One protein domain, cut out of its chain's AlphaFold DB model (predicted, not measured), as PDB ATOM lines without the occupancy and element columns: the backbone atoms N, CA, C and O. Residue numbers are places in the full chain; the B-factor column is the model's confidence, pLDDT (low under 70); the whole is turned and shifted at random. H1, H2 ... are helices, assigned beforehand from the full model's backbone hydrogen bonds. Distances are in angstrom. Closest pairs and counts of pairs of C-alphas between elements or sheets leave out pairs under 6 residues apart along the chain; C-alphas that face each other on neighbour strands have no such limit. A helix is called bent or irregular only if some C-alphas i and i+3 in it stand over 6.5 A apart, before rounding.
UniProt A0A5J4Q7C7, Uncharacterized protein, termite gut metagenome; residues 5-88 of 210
ATOM      1  N   TYR A   5      52.847  11.087  78.347       91.62
ATOM      2  CA  TYR A   5      52.194  10.335  79.408       91.62
ATOM      3  C   TYR A   5      52.638   8.866  79.427       91.62
ATOM      4  O   TYR A   5      53.059   8.372  80.471       91.62
ATOM      5  N   GLN A   6      52.629   8.183  78.276       91.50
ATOM      6  CA  GLN A   6      53.064   6.785  78.185       91.50
ATOM      7  C   GLN A   6      54.514   6.617  78.649       91.50
ATOM      8  O   GLN A   6      54.818   5.695  79.402       91.50
ATOM      9  N   GLU A   7      55.408   7.515  78.233       92.69
ATOM     10  CA  GLU A   7      56.812   7.478  78.645       92.69
ATOM     11  C   GLU A   7      56.979   7.752  80.149       92.69
ATOM     12  O   GLU A   7      57.794   7.111  80.813       92.69
ATOM     13  N   THR A   8      56.167   8.649  80.708       95.06
ATOM     14  CA  THR A   8      56.142   8.925  82.152       95.06
ATOM     15  C   THR A   8      55.694   7.694  82.941       95.06
ATOM     16  O   THR A   8      56.373   7.292  83.890       95.06
ATOM     17  N   GLN A   9      54.613   7.030  82.517       95.38
ATOM     18  CA  GLN A   9      54.149   5.791  83.152       95.38
ATOM     19  C   GLN A   9      55.162   4.653  82.992       95.38
ATOM     20  O   GLN A   9      55.389   3.902  83.939       95.38
ATOM     21  N   ARG A  10      55.842   4.556  81.841       94.75
ATOM     22  CA  ARG A  10      56.927   3.588  81.617       94.75
ATOM     23  C   ARG A  10      58.050   3.760  82.637       94.75
ATOM     24  O   ARG A  10      58.431   2.790  83.289       94.75
ATOM     25  N   LYS A  11      58.553   4.987  82.808       96.25
ATOM     26  CA  LYS A  11      59.609   5.302  83.787       96.25
ATOM     27  C   LYS A  11      59.171   4.980  85.214       96.25
ATOM     28  O   LYS A  11      59.927   4.347  85.949       96.25
ATOM     29  N   LYS A  12      57.940   5.353  85.584       96.00
ATOM     30  CA  LYS A  12      57.354   5.015  86.889       96.00
ATOM     31  C   LYS A  12      57.317   3.503  87.107       96.00
ATOM     32  O   LYS A  12      57.739   3.035  88.160       96.00
ATOM     33  N   ALA A  13      56.862   2.738  86.118       95.25
ATOM     34  CA  ALA A  13      56.765   1.291  86.237       95.25
ATOM     35  C   ALA A  13      58.140   0.621  86.384       95.25
ATOM     36  O   ALA A  13      58.302  -0.239  87.241       95.25
ATOM     37  N   ILE A  14      59.152   1.068  85.633       96.19
ATOM     38  CA  ILE A  14      60.538   0.585  85.782       96.19
ATOM     39  C   ILE A  14      61.065   0.858  87.190       96.19
ATOM     40  O   ILE A  14      61.696  -0.009  87.789       96.19
ATOM     41  N   ASN A  15      60.798   2.051  87.730       96.75
ATOM     42  CA  ASN A  15      61.185   2.389  89.094       96.75
ATOM     43  C   ASN A  15      60.506   1.466  90.119       96.75
ATOM     44  O   ASN A  15      61.177   0.959  91.010       96.75
ATOM     45  N   LEU A  16      59.204   1.202  89.965       96.38
ATOM     46  CA  LEU A  16      58.469   0.281  90.837       96.38
ATOM     47  C   LEU A  16      59.012  -1.151  90.759       96.38
ATOM     48  O   LEU A  16      59.174  -1.783  91.795       96.38
ATOM     49  N   ILE A  17      59.335  -1.645  89.565       96.31
ATOM     50  CA  ILE A  17      59.916  -2.984  89.382       96.31
ATOM     51  C   ILE A  17      61.275  -3.097  90.088       96.31
ATOM     52  O   ILE A  17      61.563  -4.116  90.703       96.31
ATOM     53  N   LYS A  18      62.117  -2.060  90.008       95.00
ATOM     54  CA  LYS A  18      63.471  -2.088  90.588       95.00
ATOM     55  C   LYS A  18      63.495  -1.865  92.098       95.00
ATOM     56  O   LYS A  18      64.318  -2.463  92.778       95.00
ATOM     57  N   ASN A  19      62.627  -0.986  92.594       96.19
ATOM     58  CA  ASN A  19      62.756  -0.401  93.930       96.19
ATOM     59  C   ASN A  19      61.568  -0.719  94.854       96.19
ATOM     60  O   ASN A  19      61.428  -0.095  95.901       96.19
ATOM     61  N   SER A  20      60.678  -1.641  94.476       94.88
ATOM     62  CA  SER A  20      59.525  -2.022  95.300       94.88
ATOM     63  C   SER A  20      59.114  -3.481  95.095       94.88
ATOM     64  O   SER A  20      59.622  -4.170  94.214       94.88
ATOM     65  N   SER A  21      58.137  -3.933  95.881       93.62
ATOM     66  CA  SER A  21      57.509  -5.254  95.779       93.62
ATOM     67  C   SER A  21      56.108  -5.220  95.148       93.62
ATOM     68  O   SER A  21      55.377  -6.199  95.257       93.62
ATOM     69  N   VAL A  22      55.720  -4.129  94.466       91.38
ATOM     70  CA  VAL A  22      54.367  -3.960  93.879       91.38
ATOM     71  C   VAL A  22      53.993  -5.084  92.903       91.38
ATOM     72  O   VAL A  22      52.831  -5.464  92.832       91.38
ATOM     73  N   PHE A  23      54.977  -5.644  92.197       95.06
ATOM     74  CA  PHE A  23      54.811  -6.806  91.315       95.06
ATOM     75  C   PHE A  23      55.349  -8.090  91.957       95.06
ATOM     76  O   PHE A  23      55.933  -8.929  91.280       95.06
ATOM     77  N   TYR A  24      55.233  -8.213  93.281       95.06
ATOM     78  CA  TYR A  24      55.662  -9.387  94.051       95.06
ATOM     79  C   TYR A  24      57.158  -9.712  93.903       95.06
ATOM     80  O   TYR A  24      57.564 -10.868  93.945       95.06
ATOM     81  N   GLY A  25      57.986  -8.680  93.700       92.81
ATOM     82  CA  GLY A  25      59.429  -8.827  93.470       92.81
ATOM     83  C   GLY A  25      59.801  -9.400  92.095       92.81
ATOM     84  O   GLY A  25      60.947  -9.799  91.889       92.81
ATOM     85  N   GLU A  26      58.851  -9.460  91.157       94.56
ATOM     86  CA  GLU A  26      59.070  -9.975  89.808       94.56
ATOM     87  C   GLU A  26      60.087  -9.141  89.018       94.56
ATOM     88  O   GLU A  26      60.118  -7.910  89.084       94.56
ATOM     89  N   LYS A  27      60.899  -9.823  88.207       93.69
ATOM     90  CA  LYS A  27      61.869  -9.183  87.318       93.69
ATOM     91  C   LYS A  27      61.214  -8.801  85.993       93.69
ATOM     92  O   LYS A  27      60.234  -9.397  85.550       93.69
ATOM     93  N   ALA A  28      61.806  -7.826  85.314       93.75
ATOM     94  CA  ALA A  28      61.410  -7.422  83.967       93.75
ATOM     95  C   ALA A  28      62.557  -7.593  82.964       93.75
ATOM     96  O   ALA A  28      63.655  -8.007  83.327       93.75
ATOM     97  N   GLY A  29      62.283  -7.279  81.698       88.75
ATOM     98  CA  GLY A  29      63.206  -7.498  80.579       88.75
ATOM     99  C   GLY A  29      62.715  -8.549  79.588       88.75
ATOM    100  O   GLY A  29      63.454  -8.943  78.693       88.75
ATOM    101  N   LYS A  30      61.462  -9.008  79.705       88.06
ATOM    102  CA  LYS A  30      60.918 -10.030  78.809       88.06
ATOM    103  C   LYS A  30      60.832  -9.522  77.368       88.06
ATOM    104  O   LYS A  30      60.495  -8.364  77.101       88.06
ATOM    105  N   LEU A  31      61.053 -10.431  76.422       85.12
ATOM    106  CA  LEU A  31      60.782 -10.197  75.010       85.12
ATOM    107  C   LEU A  31      59.276  -9.961  74.788       85.12
ATOM    108  O   LEU A  31      58.450 -10.840  75.032       85.12
ATOM    109  N   PHE A  32      58.916  -8.794  74.259       83.12
ATOM    110  CA  PHE A  32      57.558  -8.468  73.835       83.12
ATOM    111  C   PHE A  32      57.564  -8.002  72.379       83.12
ATOM    112  O   PHE A  32      58.209  -7.012  72.029       83.12
ATOM    113  N   ARG A  33      56.850  -8.727  71.505       81.94
ATOM    114  CA  ARG A  33      56.844  -8.495  70.045       81.94
ATOM    115  C   ARG A  33      58.262  -8.387  69.455       81.94
ATOM    116  O   ARG A  33      58.575  -7.433  68.746       81.94
ATOM    117  N   LYS A  34      59.113  -9.378  69.755       83.88
ATOM    118  CA  LYS A  34      60.510  -9.495  69.281       83.88
ATOM    119  C   LYS A  34      61.481  -8.419  69.793       83.88
ATOM    120  O   LYS A  34      62.580  -8.308  69.267       83.88
ATOM    121  N   LYS A  35      61.101  -7.623  70.798       86.25
ATOM    122  CA  LYS A  35      61.994  -6.647  71.436       86.25
ATOM    123  C   LYS A  35      61.967  -6.824  72.941       86.25
ATOM    124  O   LYS A  35      60.887  -6.935  73.515       86.25
ATOM    125  N   GLU A  36      63.131  -6.820  73.570       87.25
ATOM    126  CA  GLU A  36      63.215  -6.744  75.024       87.25
ATOM    127  C   GLU A  36      62.651  -5.414  75.512       87.25
ATOM    128  O   GLU A  36      62.807  -4.364  74.875       87.25
ATOM    129  N   ARG A  37      61.928  -5.476  76.627       91.56
ATOM    130  CA  ARG A  37      61.307  -4.317  77.257       91.56
ATOM    131  C   ARG A  37      61.568  -4.385  78.754       91.56
ATOM    132  O   ARG A  37      61.090  -5.285  79.438       91.56
ATOM    133  N   ASP A  38      62.276  -3.382  79.257       92.81
ATOM    134  CA  ASP A  38      62.666  -3.199  80.662       92.81
ATOM    135  C   ASP A  38      61.485  -3.021  81.634       92.81
ATOM    136  O   ASP A  38      61.665  -3.069  82.846       92.81
ATOM    137  N   PHE A  39      60.273  -2.848  81.108       93.88
ATOM    138  CA  PHE A  39      59.022  -2.746  81.859       93.88
ATOM    139  C   PHE A  39      58.067  -3.926  81.618       93.88
ATOM    140  O   PHE A  39      56.920  -3.878  82.054       93.88
ATOM    141  N   VAL A  40      58.477  -4.968  80.888       96.25
ATOM    142  CA  VAL A  40      57.653  -6.174  80.715       96.25
ATOM    143  C   VAL A  40      58.149  -7.250  81.673       96.25
ATOM    144  O   VAL A  40      59.286  -7.711  81.548       96.25
ATOM    145  N   LEU A  41      57.284  -7.638  82.611       96.25
ATOM    146  CA  LEU A  41      57.542  -8.667  83.618       96.25
ATOM    147  C   LEU A  41      57.806 -10.034  82.975       96.25
ATOM    148  O   LEU A  41      57.193 -10.382  81.957       96.25
ATOM    149  N   MET A  42      58.669 -10.835  83.601       94.56
ATOM    150  CA  MET A  42      58.974 -12.201  83.162       94.56
ATOM    151  C   MET A  42      57.749 -13.115  83.305       94.56
ATOM    152  O   MET A  42      57.356 -13.784  82.336       94.56
ATOM    153  N   ASN A  43      57.081 -13.064  84.461       94.31
ATOM    154  CA  ASN A  43      55.779 -13.685  84.684       94.31
ATOM    155  C   ASN A  43      54.659 -12.635  84.663       94.31
ATOM    156  O   ASN A  43      54.550 -11.791  85.548       94.31
ATOM    157  N   GLY A  44      53.782 -12.712  83.662       94.75
ATOM    158  CA  GLY A  44      52.669 -11.774  83.535       94.75
ATOM    159  C   GLY A  44      51.566 -11.952  84.574       94.75
ATOM    160  O   GLY A  44      50.799 -11.023  84.800       94.75
ATOM    161  N   GLN A  45      51.515 -13.093  85.271       95.62
ATOM    162  CA  GLN A  45      50.567 -13.283  86.372       95.62
ATOM    163  C   GLN A  45      50.820 -12.311  87.527       95.62
ATOM    164  O   GLN A  45      49.871 -11.873  88.165       95.62
ATOM    165  N   ASN A  46      52.074 -11.907  87.739       96.38
ATOM    166  CA  ASN A  46      52.458 -10.941  88.770       96.38
ATOM    167  C   ASN A  46      52.076  -9.494  88.416       96.38
ATOM    168  O   ASN A  46      52.283  -8.586  89.214       96.38
ATOM    169  N   ASN A  47      51.493  -9.276  87.232       96.62
ATOM    170  CA  ASN A  47      50.891  -8.003  86.844       96.62
ATOM    171  C   ASN A  47      49.433  -7.866  87.337       96.62
ATOM    172  O   ASN A  47      48.854  -6.786  87.255       96.62
ATOM    173  N   LEU A  48      48.820  -8.954  87.818       97.75
ATOM    174  CA  LEU A  48      47.490  -8.942  88.429       97.75
ATOM    175  C   LEU A  48      47.602  -8.804  89.944       97.75
ATOM    176  O   LEU A  48      48.481  -9.399  90.565       97.75
ATOM    177  N   PHE A  49      46.666  -8.071  90.537       96.44
ATOM    178  CA  PHE A  49      46.549  -7.949  91.983       96.44
ATOM    179  C   PHE A  49      46.193  -9.308  92.618       96.44
ATOM    180  O   PHE A  49      45.190  -9.926  92.262       96.44
ATOM    181  N   GLU A  50      47.022  -9.776  93.554       95.31
ATOM    182  CA  GLU A  50      46.984 -11.128  94.136       95.31
ATOM    183  C   GLU A  50      45.583 -11.578  94.556       95.31
ATOM    184  O   GLU A  50      45.160 -12.642  94.102       95.31
ATOM    185  N   PRO A  51      44.812 -10.783  95.329       96.19
ATOM    186  CA  PRO A  51      43.519 -11.230  95.840       96.19
ATOM    187  C   PRO A  51      42.477 -11.533  94.760       96.19
ATOM    188  O   PRO A  51      41.510 -12.228  95.041       96.19
ATOM    189  N   ILE A  52      42.650 -11.015  93.539       96.62
ATOM    190  CA  ILE A  52      41.731 -11.257  92.417       96.62
ATOM    191  C   ILE A  52      42.324 -12.179  91.349       96.62
ATOM    192  O   ILE A  52      41.622 -12.547  90.411       96.62
ATOM    193  N   LYS A  53      43.611 -12.533  91.439       96.38
ATOM    194  CA  LYS A  53      44.365 -13.161  90.345       96.38
ATOM    195  C   LYS A  53      43.697 -14.435  89.832       96.38
ATOM    196  O   LYS A  53      43.438 -14.548  88.633       96.38
ATOM    197  N   GLU A  54      43.392 -15.372  90.723       96.38
ATOM    198  CA  GLU A  54      42.798 -16.655  90.334       96.38
ATOM    199  C   GLU A  54      41.342 -16.512  89.875       96.38
ATOM    200  O   GLU A  54      40.949 -17.127  88.881       96.38
ATOM    201  N   ASP A  55      40.570 -15.618  90.496       96.31
ATOM    202  CA  ASP A  55      39.200 -15.328  90.065       96.31
ATOM    203  C   ASP A  55      39.165 -14.732  88.656       96.31
ATOM    204  O   ASP A  55      38.357 -15.150  87.825       96.31
ATOM    205  N   VAL A  56      40.069 -13.795  88.348       96.94
ATOM    206  CA  VAL A  56      40.211 -13.218  87.008       96.94
ATOM    207  C   VAL A  56      40.590 -14.308  86.009       96.94
ATOM    208  O   VAL A  56      39.988 -14.397  84.939       96.94
ATOM    209  N   ARG A  57      41.562 -15.169  86.332       95.81
ATOM    210  CA  ARG A  57      41.979 -16.259  85.435       95.81
ATOM    211  C   ARG A  57      40.841 -17.236  85.165       95.81
ATOM    212  O   ARG A  57      40.607 -17.589  84.007       95.81
ATOM    213  N   CYS A  58      40.111 -17.628  86.206       95.44
ATOM    214  CA  CYS A  58      38.938 -18.485  86.090       95.44
ATOM    215  C   CYS A  58      37.856 -17.817  85.232       95.44
ATOM    216  O   CYS A  58      37.316 -18.443  84.317       95.44
ATOM    217  N   TYR A  59      37.589 -16.532  85.479       95.44
ATOM    218  CA  TYR A  59      36.624 -15.731  84.734       95.44
ATOM    219  C   TYR A  59      36.980 -15.646  83.246       95.44
ATOM    220  O   TYR A  59      36.123 -15.928  82.410       95.44
ATOM    221  N   PHE A  60      38.232 -15.322  82.906       94.88
ATOM    222  CA  PHE A  60      38.703 -15.233  81.520       94.88
ATOM    223  C   PHE A  60      38.630 -16.586  80.816       94.88
ATOM    224  O   PHE A  60      38.110 -16.675  79.706       94.88
ATOM    225  N   CYS A  61      39.089 -17.653  81.473       93.50
ATOM    226  CA  CYS A  61      39.073 -18.999  80.909       93.50
ATOM    227  C   CYS A  61      37.644 -19.478  80.617       93.50
ATOM    228  O   CYS A  61      37.340 -19.852  79.483       93.50
ATOM    229  N   LYS A  62      36.745 -19.409  81.608       92.88
ATOM    230  CA  LYS A  62      35.356 -19.872  81.460       92.88
ATOM    231  C   LYS A  62      34.588 -19.056  80.424       92.88
ATOM    232  O   LYS A  62      33.886 -19.629  79.598       92.88
ATOM    233  N   ASN A  63      34.774 -17.736  80.412       89.75
ATOM    234  CA  ASN A  63      34.130 -16.849  79.440       89.75
ATOM    235  C   ASN A  63      34.844 -16.785  78.079       89.75
ATOM    236  O   ASN A  63      34.416 -16.009  77.225       89.75
ATOM    237  N   LYS A  64      35.910 -17.575  77.864       89.69
ATOM    238  CA  LYS A  64      36.719 -17.587  76.632       89.69
ATOM    239  C   LYS A  64      37.203 -16.188  76.219       89.69
ATOM    240  O   LYS A  64      37.205 -15.843  75.040       89.69
ATOM    241  N   ILE A  65      37.592 -15.384  77.204       91.00
ATOM    242  CA  ILE A  65      38.100 -14.030  76.993       91.00
ATOM    243  C   ILE A  65      39.583 -14.113  76.651       91.00
ATOM    244  O   ILE A  65      40.365 -14.757  77.354       91.00
ATOM    245  N   SER A  66      39.967 -13.447  75.569       92.25
ATOM    246  CA  SER A  66      41.354 -13.396  75.121       92.25
ATOM    247  C   SER A  66      42.183 -12.438  75.970       92.25
ATOM    248  O   SER A  66      41.755 -11.335  76.314       92.25
ATOM    249  N   TRP A  67      43.417 -12.842  76.257       93.75
ATOM    250  CA  TRP A  67      44.396 -11.964  76.878       93.75
ATOM    251  C   TRP A  67      45.094 -11.113  75.826       93.75
ATOM    252  O   TRP A  67      45.506 -11.589  74.763       93.75
ATOM    253  N   TRP A  68      45.304  -9.841  76.138       90.69
ATOM    254  CA  TRP A  68      46.050  -8.967  75.254       90.69
ATOM    255  C   TRP A  68      47.501  -9.440  75.132       90.69
ATOM    256  O   TRP A  68      48.268  -9.455  76.095       90.69
ATOM    257  N   GLY A  69      47.907  -9.788  73.911       84.81
ATOM    258  CA  GLY A  69      49.285 -10.168  73.608       84.81
ATOM    259  C   GLY A  69      49.653 -11.624  73.916       84.81
ATOM    260  O   GLY A  69      50.846 -11.927  73.900       84.81
ATOM    261  N   GLY A  70      48.688 -12.521  74.160       86.31
ATOM    262  CA  GLY A  70      48.960 -13.956  74.287       86.31
ATOM    263  C   GLY A  70      47.817 -14.764  74.904       86.31
ATOM    264  O   GLY A  70      46.675 -14.330  74.924       86.31
ATOM    265  N   ASN A  71      48.146 -15.945  75.436       88.31
ATOM    266  CA  ASN A  71      47.181 -16.868  76.061       88.31
ATOM    267  C   ASN A  71      47.115 -16.743  77.594       88.31
ATOM    268  O   ASN A  71      46.445 -17.530  78.256       88.31
ATOM    269  N   GLN A  72      47.869 -15.814  78.175       92.88
ATOM    270  CA  GLN A  72      48.010 -15.604  79.616       92.88
ATOM    271  C   GLN A  72      48.046 -14.098  79.898       92.88
ATOM    272  O   GLN A  72      48.357 -13.337  78.972       92.88
ATOM    273  N   PRO A  73      47.803 -13.664  81.153       95.06
ATOM    274  CA  PRO A  73      47.971 -12.271  81.542       95.06
ATOM    275  C   PRO A  73      49.310 -11.723  81.052       95.06
ATOM    276  O   PRO A  73      50.358 -12.360  81.194       95.06
ATOM    277  N   THR A  74      49.279 -10.546  80.437       94.75
ATOM    278  CA  THR A  74      50.489  -9.934  79.897       94.75
ATOM    279  C   THR A  74      51.381  -9.406  81.015       94.75
ATOM    280  O   THR A  74      50.913  -8.774  81.959       94.75
ATOM    281  N   GLY A  75      52.695  -9.584  80.874       95.38
ATOM    282  CA  GLY A  75      53.679  -8.915  81.731       95.38
ATOM    283  C   GLY A  75      53.851  -7.432  81.412       95.38
ATOM    284  O   GLY A  75      54.633  -6.750  82.061       95.38
ATOM    285  N   HIS A  76      53.162  -6.916  80.394       95.31
ATOM    286  CA  HIS A  76      53.247  -5.515  80.017       95.31
ATOM    287  C   HIS A  76      52.509  -4.648  81.044       95.31
ATOM    288  O   HIS A  76      51.297  -4.460  80.960       95.31
ATOM    289  N   VAL A  77      53.249  -4.073  81.990       95.62
ATOM    290  CA  VAL A  77      52.724  -3.266  83.117       95.62
ATOM    291  C   VAL A  77      51.957  -2.006  82.703       95.62
ATOM    292  O   VAL A  77      51.297  -1.375  83.519       95.62
ATOM    293  N   LEU A  78      52.033  -1.626  81.426       95.00
ATOM    294  CA  LEU A  78      51.276  -0.509  80.850       95.00
ATOM    295  C   LEU A  78      50.009  -0.951  80.093       95.00
ATOM    296  O   LEU A  78      49.440  -0.162  79.343       95.00
ATOM    297  N   SER A  79      49.617  -2.221  80.219       94.62
ATOM    298  CA  SER A  79      48.430  -2.787  79.570       94.62
ATOM    299  C   SER A  79      47.143  -2.247  80.185       94.62
ATOM    300  O   SER A  79      46.940  -2.345  81.396       94.62
ATOM    301  N   SER A  80      46.244  -1.747  79.341       95.00
ATOM    302  CA  SER A  80      44.924  -1.281  79.777       95.00
ATOM    303  C   SER A  80      43.999  -2.397  80.195       95.00
ATOM    304  O   SER A  80      43.267  -2.212  81.157       95.00
ATOM    305  N   GLN A  81      44.081  -3.566  79.553       95.38
ATOM    306  CA  GLN A  81      43.307  -4.731  79.973       95.38
ATOM    307  C   GLN A  81      43.659  -5.108  81.420       95.38
ATOM    308  O   GLN A  81      42.776  -5.228  82.261       95.38
ATOM    309  N   ILE A  82      44.954  -5.204  81.747       96.75
ATOM    310  CA  ILE A  82      45.393  -5.504  83.119       96.75
ATOM    311  C   ILE A  82      45.024  -4.380  84.092       96.75
ATOM    312  O   ILE A  82      44.544  -4.659  85.189       96.75
ATOM    313  N   ALA A  83      45.209  -3.116  83.697       97.00
ATOM    314  CA  ALA A  83      44.823  -1.981  84.529       97.00
ATOM    315  C   ALA A  83      43.314  -1.997  84.838       97.00
ATOM    316  O   ALA A  83      42.944  -1.950  86.004       97.00
ATOM    317  N   CYS A  84      42.453  -2.153  83.831       97.50
ATOM    318  CA  CYS A  84      41.002  -2.242  84.002       97.50
ATOM    319  C   CYS A  84      40.619  -3.326  85.024       97.50
ATOM    320  O   CYS A  84      39.871  -3.065  85.969       97.50
ATOM    321  N   LEU A  85      41.205  -4.521  84.896       97.88
ATOM    322  CA  LEU A  85      40.953  -5.637  85.810       97.88
ATOM    323  C   LEU A  85      41.399  -5.325  87.240       97.88
ATOM    324  O   LEU A  85      40.619  -5.510  88.172       97.88
ATOM    325  N   ASN A  86      42.612  -4.804  87.428       97.50
ATOM    326  CA  ASN A  86      43.125  -4.478  88.761       97.50
ATOM    327  C   ASN A  86      42.295  -3.399  89.475       97.50
ATOM    328  O   ASN A  86      42.207  -3.425  90.700       97.50
ATOM    329  N   TYR A  87      41.680  -2.472  88.734       96.38
ATOM    330  CA  TYR A  87      40.854  -1.410  89.313       96.38
ATOM    331  C   TYR A  87      39.416  -1.847  89.603       96.38
ATOM    332  O   TYR A  87      38.859  -1.468  90.632       96.38
ATOM    333  N   LEU A  88      38.792  -2.605  88.700       97.69
ATOM    334  CA  LEU A  88      37.345  -2.831  88.743       97.69
ATOM    335  C   LEU A  88      36.952  -4.242  89.178       97.69
ATOM    336  O   LEU A  88      35.836  -4.444  89.659       97.69
TER     337      LEU A  88
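This is residues 5 to 88 of the 210 residues of an uncharacterized protein of termite gut metagenome (UniProt A0A5J4Q7C7). The longest helix, H1, stands by itself at one end of the domain, while H3 and H4 lie toward the other end with the one short helix, H2, between them and H1. Two long loops fill out the rest: residues 20 to 43 lead from H1 to H2 and fold back on themselves around residues 31 to 36, and residues 63 to 79 run back from the far end of H3 to H4. The 84 printed residues have four named helices, in the order H1, H2, H3, H4, and no named strand; the class is all helix, though under half of the residues, 41, are in named elements. The whole is compact, with a radius of gyration of the C-alphas of 12.5 A and spans of 34 by 28 by 23 A.

H1, residues 5 to 19, is apart from H2, residues 44 to 47, from H3, residues 50 to 62, and from H4, residues 80 to 88. H2 and H4 are close but not clearly touching; their closest C-alphas, those of Asn 47 and Ile 82, are 7.1 A apart. H2 and H3 are also close but not clearly touching, the closest C-alphas being those of Gln 45 and Lys 53 at 7.4 A. H3 and H4 are close but not clearly touching as well, with the C-alphas of Val 56 and Leu 85 closest at 7.7 A; they run opposite ways at a steep tilt of 63 degrees. Every O i to N i+4 pair is within hydrogen-bond range in H1 and H4, and 7 of 9 are in H3; H2 is too short for such a pair, but its one O i to N i+3 pair is within range.

H1 begins at C-alpha 5, at (52.194, 10.335, 79.408), and is 20.9 A long. H2 measures 5.3 A. H3 is 19.3 A long and irregular: C-alphas 51 and 54 are 7.8 A apart. H4 is 11.8 A long and ends at C-alpha 88, at (37.345, -2.831, 88.743). Residues 31 to 32 pair with residues 35 to 36, antiparallel.

The two C-alphas farthest apart, those of Asn 19 and Asn 63, are 36.1 A apart. The printed part has no cut. The links from H1 to H2 and from H3 to H4 are long, with 24 and 17 residues; that from H2 to H3 is tight. The mean pLDDT of the printed part is 93.7, and no printed residue is under 70.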